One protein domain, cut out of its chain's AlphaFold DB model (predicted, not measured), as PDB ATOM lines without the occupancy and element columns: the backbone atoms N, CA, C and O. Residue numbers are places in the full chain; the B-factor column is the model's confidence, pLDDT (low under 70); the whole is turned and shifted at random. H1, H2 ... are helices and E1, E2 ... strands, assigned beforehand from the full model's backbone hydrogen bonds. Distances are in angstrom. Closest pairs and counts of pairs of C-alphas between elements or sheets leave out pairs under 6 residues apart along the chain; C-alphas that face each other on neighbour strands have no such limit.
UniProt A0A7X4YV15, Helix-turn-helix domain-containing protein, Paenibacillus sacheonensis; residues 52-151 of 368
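What this domain is: This is residues 52 to 151 of the 368 residues of the protein "Helix-turn-helix domain-containing protein" of Paenibacillus sacheonensis (UniProt A0A7X4YV15). What is the main picture? A long, narrow hairpin of E1 and E2, with H1 and H2, arches into an open ring with a cluster of H3, H4 and H5, on which the small hairpin E3 and E4 packs. The ring nearly closes where Gln 60 comes near the end of H3. What are the parts? The printed part has 100 residues, class mixed, with five named helices and four named strands in the order E1 E2 H1 H2 H3 H4 H5 E3 E4; each sheet is an antiparallel pair. How spread is it? It is only just loose, close to compact, with a radius of gyration of the C-alphas of 15.7 A and spans of 44 by 35 by 23 A.

How they stand to each other: What comes first? E1, residues 52 to 60, and E2, residues 63 to 73, form a hairpin, antiparallel at 169 degrees, with N 54 and O 70 3.0 A apart. H1, residues 74 to 78, touches no helix. Which helices touch? H5, residues 123 to 135, is the hub, and with residues 132 to 133 alone it touches H2, residues 82 to 92, at a shallow tilt of 31 degrees, opposite ways; the closest C-alphas, of Ala 91 and Met 133, are 5.4 A apart. It touches H3, residues 95 to 106, about perpendicular at 75 degrees, with residues 129 to 133 alone, closest C-alphas Arg 97 and His 129, 6.1 A. It touches H4, residues 111 to 117, at a steep tilt of 65 degrees with residues 123 to 126 alone, closest C-alphas Val 115 and Thr 123, 6.6 A. What ends the printed part? E3, residues 139 to 141, and E4, residues 148 to 150, form a hairpin, antiparallel at 146 degrees, with N 140 and O 149 2.9 A apart. The closest C-alphas of H3 and E4, Leu 104 and Ser 149, are 5.8 A apart. In H1 to H5 every O i to N i+4 pair is within hydrogen-bond range.

Where its parts are: Where does E1 begin? C-alpha 52 stands at (208.753, 164.180, 120.720), and E1 is 25.7 A long, E2 30.5 A. How long are the helices? H2 is 15.1 A, H3 17.2 A and H5 18.2 A. Where does E4 end? C-alpha 150 stands at (187.904, 172.226, 111.421).

The domain as a whole: How large is it? The two C-alphas farthest apart, of Asp 75 and Gly 121, are 44.6 A apart. Are there cuts or long links? The printed part has no cut and no long link, and residues 78 to 83, of which 78 belongs to H1 and 82 to 83 to H2, stand free. How confident is the model? The mean pLDDT of the printed part is 87.1, and no printed residue is under 70.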
ATOM      1  N   VAL A  52     209.289 162.825 120.835       82.81
ATOM      2  CA  VAL A  52     208.753 164.180 120.720       82.81
ATOM      3  C   VAL A  52     207.494 164.259 121.569       82.81
ATOM      4  O   VAL A  52     206.553 163.484 121.370       82.81
ATOM      5  N   HIS A  53     207.466 165.218 122.489       83.31
ATOM      6  CA  HIS A  53     206.306 165.490 123.327       83.31
ATOM      7  C   HIS A  53     205.620 166.775 122.879       83.31
ATOM      8  O   HIS A  53     206.279 167.783 122.632       83.31
ATOM      9  N   TYR A  54     204.293 166.759 122.812       83.69
ATOM     10  CA  TYR A  54     203.514 167.957 122.527       83.69
ATOM     11  C   TYR A  54     202.225 167.988 123.344       83.69
ATOM     12  O   TYR A  54     201.573 166.972 123.573       83.69
ATOM     13  N   ALA A  55     201.853 169.183 123.782       85.31
ATOM     14  CA  ALA A  55     200.638 169.473 124.529       85.31
ATOM     15  C   ALA A  55     200.171 170.881 124.157       85.31
ATOM     16  O   ALA A  55     200.900 171.632 123.509       85.31
ATOM     17  N   GLY A  56     198.975 171.267 124.588       83.50
ATOM     18  CA  GLY A  56     198.545 172.640 124.380       83.50
ATOM     19  C   GLY A  56     197.214 172.969 125.020       83.50
ATOM     20  O   GLY A  56     196.468 172.100 125.478       83.50
ATOM     21  N   THR A  57     196.907 174.256 124.998       83.50
ATOM     22  CA  THR A  57     195.588 174.792 125.314       83.50
ATOM     23  C   THR A  57     195.176 175.740 124.206       83.50
ATOM     24  O   THR A  57     195.981 176.559 123.773       83.50
ATOM     25  N   PHE A  58     193.930 175.659 123.766       81.75
ATOM     26  CA  PHE A  58     193.383 176.546 122.747       81.75
ATOM     27  C   PHE A  58     192.004 177.005 123.172       81.75
ATOM     28  O   PHE A  58     191.185 176.204 123.626       81.75
ATOM     29  N   ARG A  59     191.743 178.300 123.020       80.19
ATOM     30  CA  ARG A  59     190.436 178.874 123.307       80.19
ATOM     31  C   ARG A  59     189.750 179.218 121.996       80.19
ATOM     32  O   ARG A  59     190.263 180.044 121.250       80.19
ATOM     33  N   GLN A  60     188.587 178.621 121.772       77.31
ATOM     34  CA  GLN A  60     187.707 178.943 120.656       77.31
ATOM     35  C   GLN A  60     186.398 179.490 121.220       77.31
ATOM     36  O   GLN A  60     185.700 178.774 121.939       77.31
ATOM     37  N   GLU A  61     186.099 180.760 120.944       73.25
ATOM     38  CA  GLU A  61     184.961 181.493 121.518       73.25
ATOM     39  C   GLU A  61     184.880 181.343 123.057       73.25
ATOM     40  O   GLU A  61     185.700 181.905 123.787       73.25
ATOM     41  N   ASN A  62     183.922 180.545 123.544       74.44
ATOM     42  CA  ASN A  62     183.673 180.255 124.959       74.44
ATOM     43  C   ASN A  62     184.193 178.886 125.429       74.44
ATOM     44  O   ASN A  62     183.975 178.510 126.581       74.44
ATOM     45  N   THR A  63     184.877 178.133 124.569       74.06
ATOM     46  CA  THR A  63     185.373 176.788 124.879       74.06
ATOM     47  C   THR A  63     186.886 176.806 125.061       74.06
ATOM     48  O   THR A  63     187.625 177.198 124.159       74.06
ATOM     49  N   LEU A  64     187.360 176.347 126.223       79.25
ATOM     50  CA  LEU A  64     188.776 176.076 126.462       79.25
ATOM     51  C   LEU A  64     189.054 174.590 126.215       79.25
ATOM     52  O   LEU A  64     188.616 173.731 126.976       79.25
ATOM     53  N   LEU A  65     189.803 174.300 125.156       80.81
ATOM     54  CA  LEU A  65     190.321 172.972 124.859       80.81
ATOM     55  C   LEU A  65     191.688 172.825 125.527       80.81
ATOM     56  O   LEU A  65     192.567 173.665 125.343       80.81
ATOM     57  N   LYS A  66     191.868 171.748 126.291       82.75
ATOM     58  CA  LYS A  66     193.153 171.361 126.877       82.75
ATOM     59  C   LYS A  66     193.503 169.968 126.383       82.75
ATOM     60  O   LYS A  66     192.717 169.041 126.560       82.75
ATOM     61  N   TRP A  67     194.674 169.833 125.773       85.50
ATOM     62  CA  TRP A  67     195.193 168.542 125.345       85.50
ATOM     63  C   TRP A  67     196.249 168.056 126.321       85.50
ATOM     64  O   TRP A  67     197.174 168.790 126.675       85.50
ATOM     65  N   GLU A  68     196.096 166.807 126.744       83.50
ATOM     66  CA  GLU A  68     197.092 166.125 127.558       83.50
ATOM     67  C   GLU A  68     198.377 165.893 126.753       83.50
ATOM     68  O   GLU A  68     198.288 165.670 125.538       83.50
ATOM     69  N   PRO A  69     199.555 165.920 127.407       82.69
ATOM     70  CA  PRO A  69     200.823 165.617 126.759       82.69
ATOM     71  C   PRO A  69     200.759 164.308 125.978       82.69
ATOM     72  O   PRO A  69     200.453 163.248 126.518       82.69
ATOM     73  N   GLN A  70     201.028 164.407 124.684       82.38
ATOM     74  CA  GLN A  70     201.151 163.276 123.782       82.38
ATOM     75  C   GLN A  70     202.629 162.996 123.548       82.38
ATOM     76  O   GLN A  70     203.418 163.926 123.389       82.38
ATOM     77  N   GLU A  71     202.978 161.719 123.474       83.56
ATOM     78  CA  GLU A  71     204.313 161.252 123.117       83.56
ATOM     79  C   GLU A  71     204.295 160.613 121.722       83.56
ATOM     80  O   GLU A  71     203.348 159.908 121.338       83.56
ATOM     81  N   ARG A  72     205.337 160.889 120.937       83.56
ATOM     82  CA  ARG A  72     205.612 160.234 119.657       83.56
ATOM     83  C   ARG A  72     207.065 159.803 119.606       83.56
ATOM     84  O   ARG A  72     207.954 160.632 119.761       83.56
ATOM     85  N   ILE A  73     207.296 158.527 119.332       84.75
ATOM     86  CA  ILE A  73     208.644 157.985 119.172       84.75
ATOM     87  C   ILE A  73     209.246 158.560 117.884       84.75
ATOM     88  O   ILE A  73     208.626 158.513 116.820       84.75
ATOM     89  N   ALA A  74     210.454 159.117 117.968       83.06
ATOM     90  CA  ALA A  74     211.103 159.800 116.850       83.06
ATOM     91  C   ALA A  74     211.329 158.866 115.647       83.06
ATOM     92  O   ALA A  74     211.061 159.250 114.510       83.06
ATOM     93  N   ASP A  75     211.725 157.615 115.887       82.50
ATOM     94  CA  ASP A  75     211.913 156.613 114.828       82.50
ATOM     95  C   ASP A  75     210.623 156.317 114.050       82.50
ATOM     96  O   ASP A  75     210.657 156.083 112.841       82.50
ATOM     97  N   GLU A  76     209.471 156.334 114.725       82.56
ATOM     98  CA  GLU A  76     208.173 156.145 114.074       82.56
ATOM     99  C   GLU A  76     207.802 157.360 113.224       82.56
ATOM    100  O   GLU A  76     207.276 157.200 112.121       82.56
ATOM    101  N   LEU A  77     208.130 158.569 113.697       80.88
ATOM    102  CA  LEU A  77     207.949 159.798 112.924       80.88
ATOM    103  C   LEU A  77     208.777 159.784 111.637       80.88
ATOM    104  O   LEU A  77     208.306 160.303 110.631       80.88
ATOM    105  N   LEU A  78     209.964 159.169 111.636       81.31
ATOM    106  CA  LEU A  78     210.812 159.038 110.444       81.31
ATOM    107  C   LEU A  78     210.300 157.993 109.439       81.31
ATOM    108  O   LEU A  78     210.648 158.055 108.262       81.31
ATOM    109  N   ARG A  79     209.464 157.043 109.874       84.81
ATOM    110  CA  ARG A  79     208.913 155.953 109.043       84.81
ATOM    111  C   ARG A  79     207.477 156.211 108.575       84.81
ATOM    112  O   ARG A  79     206.736 155.271 108.288       84.81
ATOM    113  N   PHE A  80     207.063 157.474 108.529       83.00
ATOM    114  CA  PHE A  80     205.711 157.857 108.138       83.00
ATOM    115  C   PHE A  80     205.369 157.474 106.685       83.00
ATOM    116  O   PHE A  80     206.230 157.368 105.815       83.00
ATOM    117  N   ASP A  81     204.072 157.313 106.411       86.50
ATOM    118  CA  ASP A  81     203.542 157.133 105.054       86.50
ATOM    119  C   ASP A  81     203.647 158.461 104.282       86.50
ATOM    120  O   ASP A  81     202.880 159.405 104.523       86.50
ATOM    121  N   SER A  82     204.614 158.529 103.362       87.44
ATOM    122  CA  SER A  82     204.912 159.726 102.576       87.44
ATOM    123  C   SER A  82     203.739 160.180 101.713       87.44
ATOM    124  O   SER A  82     203.528 161.383 101.572       87.44
ATOM    125  N   ASP A  83     202.930 159.259 101.187       86.31
ATOM    126  CA  ASP A  83     201.805 159.593 100.309       86.31
ATOM    127  C   ASP A  83     200.664 160.243 101.091       86.31
ATOM    128  O   ASP A  83     200.050 161.218 100.640       86.31
ATOM    129  N   ARG A  84     200.362 159.724 102.289       85.75
ATOM    130  CA  ARG A  84     199.352 160.331 103.174       85.75
ATOM    131  C   ARG A  84     199.804 161.693 103.676       85.75
ATOM    132  O   ARG A  84     199.015 162.637 103.640       85.75
ATOM    133  N   ALA A  85     201.054 161.803 104.115       86.69
ATOM    134  CA  ALA A  85     201.608 163.068 104.579       86.69
ATOM    135  C   ALA A  85     201.647 164.110 103.457       86.69
ATOM    136  O   ALA A  85     201.180 165.229 103.663       86.69
ATOM    137  N   ALA A  86     202.089 163.739 102.251       87.88
ATOM    138  CA  ALA A  86     202.105 164.631 101.097       87.88
ATOM    139  C   ALA A  86     200.708 165.169 100.766       87.88
ATOM    140  O   ALA A  86     200.567 166.355 100.489       87.88
ATOM    141  N   LYS A  87     199.651 164.347 100.857       87.94
ATOM    142  CA  LYS A  87     198.265 164.813 100.648       87.94
ATOM    143  C   LYS A  87     197.840 165.870 101.666       87.94
ATOM    144  O   LYS A  87     197.243 166.874 101.282       87.94
ATOM    145  N   VAL A  88     198.145 165.656 102.946       89.25
ATOM    146  CA  VAL A  88     197.815 166.610 104.018       89.25
ATOM    147  C   VAL A  88     198.620 167.898 103.857       89.25
ATOM    148  O   VAL A  88     198.049 168.988 103.856       89.25
ATOM    149  N   LEU A  89     199.931 167.779 103.646       89.88
ATOM    150  CA  LEU A  89     200.821 168.921 103.460       89.88
ATOM    151  C   LEU A  89     200.473 169.707 102.192       89.88
ATOM    152  O   LEU A  89     200.418 170.926 102.248       89.88
ATOM    153  N   ALA A  90     200.131 169.055 101.080       89.88
ATOM    154  CA  ALA A  90     199.694 169.730  99.854       89.88
ATOM    155  C   ALA A  90     198.328 170.423 100.007       89.88
ATOM    156  O   ALA A  90     198.060 171.440  99.359       89.88
ATOM    157  N   ALA A  91     197.441 169.901 100.862       91.19
ATOM    158  CA  ALA A  91     196.203 170.592 101.206       91.19
ATOM    159  C   ALA A  91     196.479 171.887 101.989       91.19
ATOM    160  O   ALA A  91     195.765 172.864 101.787       91.19
ATOM    161  N   LEU A  92     197.526 171.919 102.813       89.31
ATOM    162  CA  LEU A  92     197.915 173.082 103.616       89.31
ATOM    163  C   LEU A  92     198.898 174.021 102.894       89.31
ATOM    164  O   LEU A  92     198.904 175.216 103.159       89.31
ATOM    165  N   GLY A  93     199.668 173.527 101.925       89.38
ATOM    166  CA  GLY A  93     200.677 174.264 101.157       89.38
ATOM    167  C   GLY A  93     200.102 175.187 100.080       89.38
ATOM    168  O   GLY A  93     200.563 175.177  98.943       89.38
ATOM    169  N   HIS A  94     199.054 175.947 100.398       92.19
ATOM    170  CA  HIS A  94     198.441 176.911  99.487       92.19
ATOM    171  C   HIS A  94     197.878 178.103 100.264       92.19
ATOM    172  O   HIS A  94     197.023 177.917 101.131       92.19
ATOM    173  N   LYS A  95     198.268 179.332  99.891       88.06
ATOM    174  CA  LYS A  95     197.898 180.578 100.594       88.06
ATOM    175  C   LYS A  95     196.405 180.657 100.934       88.06
ATOM    176  O   LYS A  95     196.037 180.732 102.098       88.06
ATOM    177  N   GLN A  96     195.531 180.549  99.932       91.06
ATOM    178  CA  GLN A  96     194.079 180.665 100.128       91.06
ATOM    179  C   GLN A  96     193.508 179.581 101.060       91.06
ATOM    180  O   GLN A  96     192.517 179.826 101.736       91.06
ATOM    181  N   ARG A  97     194.108 178.383 101.115       94.75
ATOM    182  CA  ARG A  97     193.649 177.311 102.012       94.75
ATOM    183  C   ARG A  97     194.055 177.589 103.456       94.75
ATOM    184  O   ARG A  97     193.250 177.343 104.347       94.75
ATOM    185  N   LEU A  98     195.242 178.157 103.673       91.75
ATOM    186  CA  LEU A  98     195.672 178.645 104.986       91.75
ATOM    187  C   LEU A  98     194.789 179.798 105.471       91.75
ATOM    188  O   LEU A  98     194.371 179.789 106.625       91.75
ATOM    189  N   ASP A  99     194.432 180.730 104.583       90.38
ATOM    190  CA  ASP A  99     193.528 181.840 104.901       90.38
ATOM    191  C   ASP A  99     192.127 181.330 105.312       90.38
ATOM    192  O   ASP A  99     191.581 181.773 106.325       90.38
ATOM    193  N   ILE A 100     191.570 180.345 104.586       93.12
ATOM    194  CA  ILE A 100     190.311 179.677 104.974       93.12
ATOM    195  C   ILE A 100     190.465 178.982 106.327       93.12
ATOM    196  O   ILE A 100     189.617 179.142 107.201       93.12
ATOM    197  N   LEU A 101     191.530 178.197 106.502       93.19
ATOM    198  CA  LEU A 101     191.765 177.440 107.725       93.19
ATOM    199  C   LEU A 101     191.863 178.361 108.943       93.19
ATOM    200  O   LEU A 101     191.243 178.066 109.958       93.19
ATOM    201  N   ARG A 102     192.579 179.485 108.826       90.62
ATOM    202  CA  ARG A 102     192.680 180.505 109.877       90.62
ATOM    203  C   ARG A 102     191.301 181.040 110.260       90.62
ATOM    204  O   ARG A 102     190.976 181.045 111.440       90.62
ATOM    205  N   SER A 103     190.474 181.391 109.272       91.12
ATOM    206  CA  SER A 103     189.100 181.857 109.514       91.12
ATOM    207  C   SER A 103     188.255 180.811 110.256       91.12
ATOM    208  O   SER A 103     187.534 181.126 111.197       91.12
ATOM    209  N   LEU A 104     188.385 179.537 109.870       92.12
ATOM    210  CA  LEU A 104     187.634 178.429 110.469       92.12
ATOM    211  C   LEU A 104     188.147 177.986 111.849       92.12
ATOM    212  O   LEU A 104     187.411 177.330 112.589       92.12
ATOM    213  N   LEU A 105     189.403 178.294 112.189       89.62
ATOM    214  CA  LEU A 105     189.961 178.081 113.527       89.62
ATOM    215  C   LEU A 105     189.418 179.103 114.531       89.62
ATOM    216  O   LEU A 105     189.286 178.771 115.706       89.62
ATOM    217  N   GLU A 106     189.076 180.311 114.079       86.12
ATOM    218  CA  GLU A 106     188.416 181.316 114.916       86.12
ATOM    219  C   GLU A 106     186.976 180.895 115.219       86.12
ATOM    220  O   GLU A 106     186.615 180.741 116.384       86.12
ATOM    221  N   GLN A 107     186.184 180.622 114.178       87.44
ATOM    222  CA  GLN A 107     184.792 180.191 114.314       87.44
ATOM    223  C   GLN A 107     184.306 179.412 113.078       87.44
ATOM    224  O   GLN A 107     184.813 179.632 111.975       87.44
ATOM    225  N   PRO A 108     183.305 178.522 113.204       91.19
ATOM    226  CA  PRO A 108     182.655 177.907 112.050       91.19
ATOM    227  C   PRO A 108     182.008 178.954 111.131       91.19
ATOM    228  O   PRO A 108     181.344 179.875 111.599       91.19
ATOM    229  N   GLN A 109     182.159 178.805 109.811       92.25
ATOM    230  CA  GLN A 109     181.638 179.779 108.841       92.25
ATOM    231  C   GLN A 109     180.974 179.122 107.633       92.25
ATOM    232  O   GLN A 109     181.364 178.041 107.184       92.25
ATOM    233  N   THR A 110     179.972 179.795 107.066       92.94
ATOM    234  CA  THR A 110     179.334 179.378 105.812       92.94
ATOM    235  C   THR A 110     180.227 179.694 104.612       92.94
ATOM    236  O   THR A 110     181.113 180.547 104.665       92.94
ATOM    237  N   GLY A 111     179.979 179.023 103.484       89.56
ATOM    238  CA  GLY A 111     180.739 179.288 102.262       89.56
ATOM    239  C   GLY A 111     180.580 180.723 101.745       89.56
ATOM    240  O   GLY A 111     181.540 181.301 101.248       89.56
ATOM    241  N   THR A 112     179.398 181.323 101.895       88.94
ATOM    242  CA  THR A 112     179.157 182.722 101.514       88.94
ATOM    243  C   THR A 112     179.956 183.691 102.381       88.94
ATOM    244  O   THR A 112     180.616 184.567 101.828       88.94
ATOM    245  N   ALA A 113     179.981 183.477 103.701       90.25
ATOM    246  CA  ALA A 113     180.772 184.289 104.623       90.25
ATOM    247  C   ALA A 113     182.276 184.207 104.311       90.25
ATOM    248  O   ALA A 113     182.950 185.231 104.264       90.25
ATOM    249  N   LEU A 114     182.790 183.010 104.004       91.19
ATOM    250  CA  LEU A 114     184.192 182.825 103.610       91.19
ATOM    251  C   LEU A 114     184.545 183.553 102.306       91.19
ATOM    252  O   LEU A 114     185.620 184.138 102.214       91.19
ATOM    253  N   VAL A 115     183.668 183.519 101.295       91.00
ATOM    254  CA  VAL A 115     183.901 184.231 100.022       91.00
ATOM    255  C   VAL A 115     183.967 185.738 100.243       91.00
ATOM    256  O   VAL A 115     184.863 186.383  99.702       91.00
ATOM    257  N   GLU A 116     183.045 186.280 101.037       89.50
ATOM    258  CA  GLU A 116     182.980 187.708 101.349       89.50
ATOM    259  C   GLU A 116     184.191 188.155 102.176       89.50
ATOM    260  O   GLU A 116     184.905 189.077 101.781       89.50
ATOM    261  N   GLN A 117     184.487 187.447 103.271       89.12
ATOM    262  CA  GLN A 117     185.590 187.777 104.173       89.12
ATOM    263  C   GLN A 117     186.960 187.672 103.490       89.12
ATOM    264  O   GLN A 117     187.832 188.507 103.720       89.12
ATOM    265  N   LEU A 118     187.165 186.650 102.653       89.31
ATOM    266  CA  LEU A 118     188.441 186.416 101.972       89.31
ATOM    267  C   LEU A 118     188.516 187.073 100.587       89.31
ATOM    268  O   LEU A 118     189.487 186.836  99.865       89.31
ATOM    269  N   GLN A 119     187.504 187.864 100.207       87.12
ATOM    270  CA  GLN A 119     187.402 188.548  98.911       87.12
ATOM    271  C   GLN A 119     187.671 187.613  97.720       87.12
ATOM    272  O   GLN A 119     188.412 187.935  96.787       87.12
ATOM    273  N   MET A 120     187.096 186.410  97.758       83.50
ATOM    274  CA  MET A 120     187.307 185.419  96.703       83.50
ATOM    275  C   MET A 120     186.529 185.793  95.444       83.50
ATOM    276  O   MET A 120     185.354 186.142  95.506       83.50
ATOM    277  N   GLY A 121     187.171 185.666  94.279       79.06
ATOM    278  CA  GLY A 121     186.586 186.111  93.013       79.06
ATOM    279  C   GLY A 121     185.325 185.339  92.618       79.06
ATOM    280  O   GLY A 121     184.404 185.914  92.046       79.06
ATOM    281  N   THR A 122     185.260 184.036  92.915       80.62
ATOM    282  CA  THR A 122     184.061 183.222  92.657       80.62
ATOM    283  C   THR A 122     183.821 182.189  93.754       80.62
ATOM    284  O   THR A 122     184.752 181.688  94.385       80.62
ATOM    285  N   THR A 123     182.564 181.776  93.922       81.31
ATOM    286  CA  THR A 123     182.190 180.650  94.798       81.31
ATOM    287  C   THR A 123     182.844 179.337  94.355       81.31
ATOM    288  O   THR A 123     183.209 178.512  95.192       81.31
ATOM    289  N   GLY A 124     183.068 179.156  93.049       85.94
ATOM    290  CA  GLY A 124     183.762 177.994  92.488       85.94
ATOM    291  C   GLY A 124     185.209 177.855  92.973       85.94
ATOM    292  O   GLY A 124     185.658 176.740  93.245       85.94
ATOM    293  N   GLN A 125     185.917 178.975  93.160       88.25
ATOM    294  CA  GLN A 125     187.265 178.973  93.738       88.25
ATOM    295  C   GLN A 125     187.254 178.448  95.176       88.25
ATOM    296  O   GLN A 125     188.039 177.555  95.503       88.25
ATOM    297  N   LEU A 126     186.321 178.920  96.011       90.38
ATOM    298  CA  LEU A 126     186.178 178.407  97.375       90.38
ATOM    299  C   LEU A 126     185.921 176.895  97.365       90.38
ATOM    300  O   LEU A 126     186.610 176.150  98.061       90.38
ATOM    301  N   TYR A 127     184.972 176.424  96.551       90.69
ATOM    302  CA  TYR A 127     184.638 174.998  96.471       90.69
ATOM    303  C   TYR A 127     185.833 174.131  96.067       90.69
ATOM    304  O   TYR A 127     186.013 173.043  96.619       90.69
ATOM    305  N   HIS A 128     186.685 174.609  95.159       92.25
ATOM    306  CA  HIS A 128     187.919 173.917  94.793       92.25
ATOM    307  C   HIS A 128     188.877 173.768  95.992       92.25
ATOM    308  O   HIS A 128     189.438 172.690  96.215       92.25
ATOM    309  N   HIS A 129     189.029 174.813  96.810       93.88
ATOM    310  CA  HIS A 129     189.868 174.776  98.012       93.88
ATOM    311  C   HIS A 129     189.280 173.897  99.123       93.88
ATOM    312  O   HIS A 129     189.995 173.051  99.665       93.88
ATOM    313  N   ILE A 130     187.983 174.034  99.410       93.00
ATOM    314  CA  ILE A 130     187.269 173.223 100.404       93.00
ATOM    315  C   ILE A 130     187.326 171.740 100.038       93.00
ATOM    316  O   ILE A 130     187.621 170.919 100.903       93.00
ATOM    317  N   LYS A 131     187.120 171.377  98.765       93.00
ATOM    318  CA  LYS A 131     187.177 169.979  98.310       93.00
ATOM    319  C   LYS A 131     188.532 169.335  98.602       93.00
ATOM    320  O   LYS A 131     188.575 168.195  99.056       93.00
ATOM    321  N   ALA A 132     189.628 170.056  98.369       93.06
ATOM    322  CA  ALA A 132     190.969 169.558  98.662       93.06
ATOM    323  C   ALA A 132     191.201 169.372 100.172       93.06
ATOM    324  O   ALA A 132     191.707 168.335 100.588       93.06
ATOM    325  N   MET A 133     190.783 170.338 100.998       94.12
ATOM    326  CA  MET A 133     190.940 170.255 102.457       94.12
ATOM    327  C   MET A 133     190.034 169.193 103.097       94.12
ATOM    328  O   MET A 133     190.461 168.477 104.000       94.12
ATOM    329  N   ALA A 134     188.802 169.041 102.610       92.31
ATOM    330  CA  ALA A 134     187.895 167.973 103.023       92.31
ATOM    331  C   ALA A 134     188.418 166.593 102.587       92.31
ATOM    332  O   ALA A 134     188.361 165.644 103.362       92.31
ATOM    333  N   GLY A 135     188.998 166.487 101.384       90.44
ATOM    334  CA  GLY A 135     189.650 165.263 100.902       90.44
ATOM    335  C   GLY A 135     190.881 164.852 101.721       90.44
ATOM    336  O   GLY A 135     191.203 163.668 101.780       90.44
ATOM    337  N   ALA A 136     191.530 165.809 102.386       91.12
ATOM    338  CA  ALA A 136     192.605 165.577 103.352       91.12
ATOM    339  C   ALA A 136     192.102 165.372 104.796       91.12
ATOM    340  O   ALA A 136     192.915 165.317 105.717       91.12
ATOM    341  N   ASP A 137     190.784 165.256 105.006       91.19
ATOM    342  CA  ASP A 137     190.162 165.040 106.320       91.19
ATOM    343  C   ASP A 137     190.478 166.159 107.339       91.19
ATOM    344  O   ASP A 137     190.601 165.916 108.541       91.19
ATOM    345  N   LEU A 138     190.627 167.401 106.857       92.56
ATOM    346  CA  LEU A 138     190.913 168.578 107.691       92.56
ATOM    347  C   LEU A 138     189.641 169.319 108.108       92.56
ATOM    348  O   LEU A 138     189.528 169.791 109.241       92.56
ATOM    349  N   LEU A 139     188.676 169.400 107.194       93.81
ATOM    350  CA  LEU A 139     187.414 170.108 107.389       93.81
ATOM    351  C   LEU A 139     186.239 169.136 107.425       93.81
ATOM    352  O   LEU A 139     186.293 168.044 106.854       93.81
ATOM    353  N   ARG A 140     185.156 169.562 108.070       92.12
ATOM    354  CA  ARG A 140     183.833 168.942 107.984       92.12
ATOM    355  C   ARG A 140     182.785 170.010 107.695       92.12
ATOM    356  O   ARG A 140     182.977 171.178 108.029       92.12
ATOM    357  N   GLN A 141     181.681 169.590 107.097       91.19
ATOM    358  CA  GLN A 141     180.488 170.408 106.934       91.19
ATOM    359  C   GLN A 141     179.375 169.761 107.757       91.19
ATOM    360  O   GLN A 141     179.188 168.551 107.647       91.19
ATOM    361  N   GLU A 142     178.692 170.532 108.601       79.62
ATOM    362  CA  GLU A 142     177.667 169.979 109.503       79.62
ATOM    363  C   GLU A 142     176.470 169.423 108.725       79.62
ATOM    364  O   GLU A 142     176.070 168.279 108.924       79.62
ATOM    365  N   GLU A 143     175.965 170.204 107.770       84.19
ATOM    366  CA  GLU A 143     174.843 169.849 106.901       84.19
ATOM    367  C   GLU A 143     175.082 170.370 105.477       84.19
ATOM    368  O   GLU A 143     175.929 171.238 105.251       84.19
ATOM    369  N   ARG A 144     174.345 169.868 104.476       76.75
ATOM    370  CA  ARG A 144     174.497 170.346 103.088       76.75
ATOM    371  C   ARG A 144     174.165 171.839 102.999       76.75
ATOM    372  O   ARG A 144     173.017 172.224 103.169       76.75
ATOM    373  N   GLY A 145     175.168 172.657 102.685       76.06
ATOM    374  CA  GLY A 145     175.037 174.121 102.643       76.06
ATOM    375  C   GLY A 145     175.245 174.809 103.998       76.06
ATOM    376  O   GLY A 145     175.252 176.035 104.050       76.06
ATOM    377  N   GLY A 146     175.462 174.038 105.067       88.06
ATOM    378  CA  GLY A 146     175.777 174.536 106.402       88.06
ATOM    379  C   GLY A 146     177.222 175.013 106.549       88.06
ATOM    380  O   GLY A 146     178.001 175.028 105.586       88.06
ATOM    381  N   ALA A 147     177.570 175.397 107.776       91.25
ATOM    382  CA  ALA A 147     178.891 175.900 108.117       91.25
ATOM    383  C   ALA A 147     179.977 174.821 107.985       91.25
ATOM    384  O   ALA A 147     179.765 173.630 108.246       91.25
ATOM    385  N   TYR A 148     181.160 175.266 107.582       93.69
ATOM    386  CA  TYR A 148     182.381 174.484 107.631       93.69
ATOM    387  C   TYR A 148     183.043 174.679 108.993       93.69
ATOM    388  O   TYR A 148     183.058 175.782 109.533       93.69
ATOM    389  N   SER A 149     183.612 173.607 109.535       92.44
ATOM    390  CA  SER A 149     184.438 173.645 110.740       92.44
ATOM    391  C   SER A 149     185.668 172.761 110.576       92.44
ATOM    392  O   SER A 149     185.661 171.776 109.827       92.44
ATOM    393  N   VAL A 150     186.740 173.106 111.285       92.19
ATOM    394  CA  VAL A 150     187.904 172.226 111.421       92.19
ATOM    395  C   VAL A 150     187.504 171.011 112.252       92.19
ATOM    396  O   VAL A 150     186.763 171.120 113.230       92.19
ATOM    397  N   GLN A 151     187.978 169.828 111.873       89.38
ATOM    398  CA  GLN A 151     187.692 168.632 112.657       89.38
ATOM    399  C   GLN A 151     188.343 168.725 114.050       89.38
ATOM    400  O   GLN A 151     189.558 168.916 114.122       89.38
TER     401      GLN A 151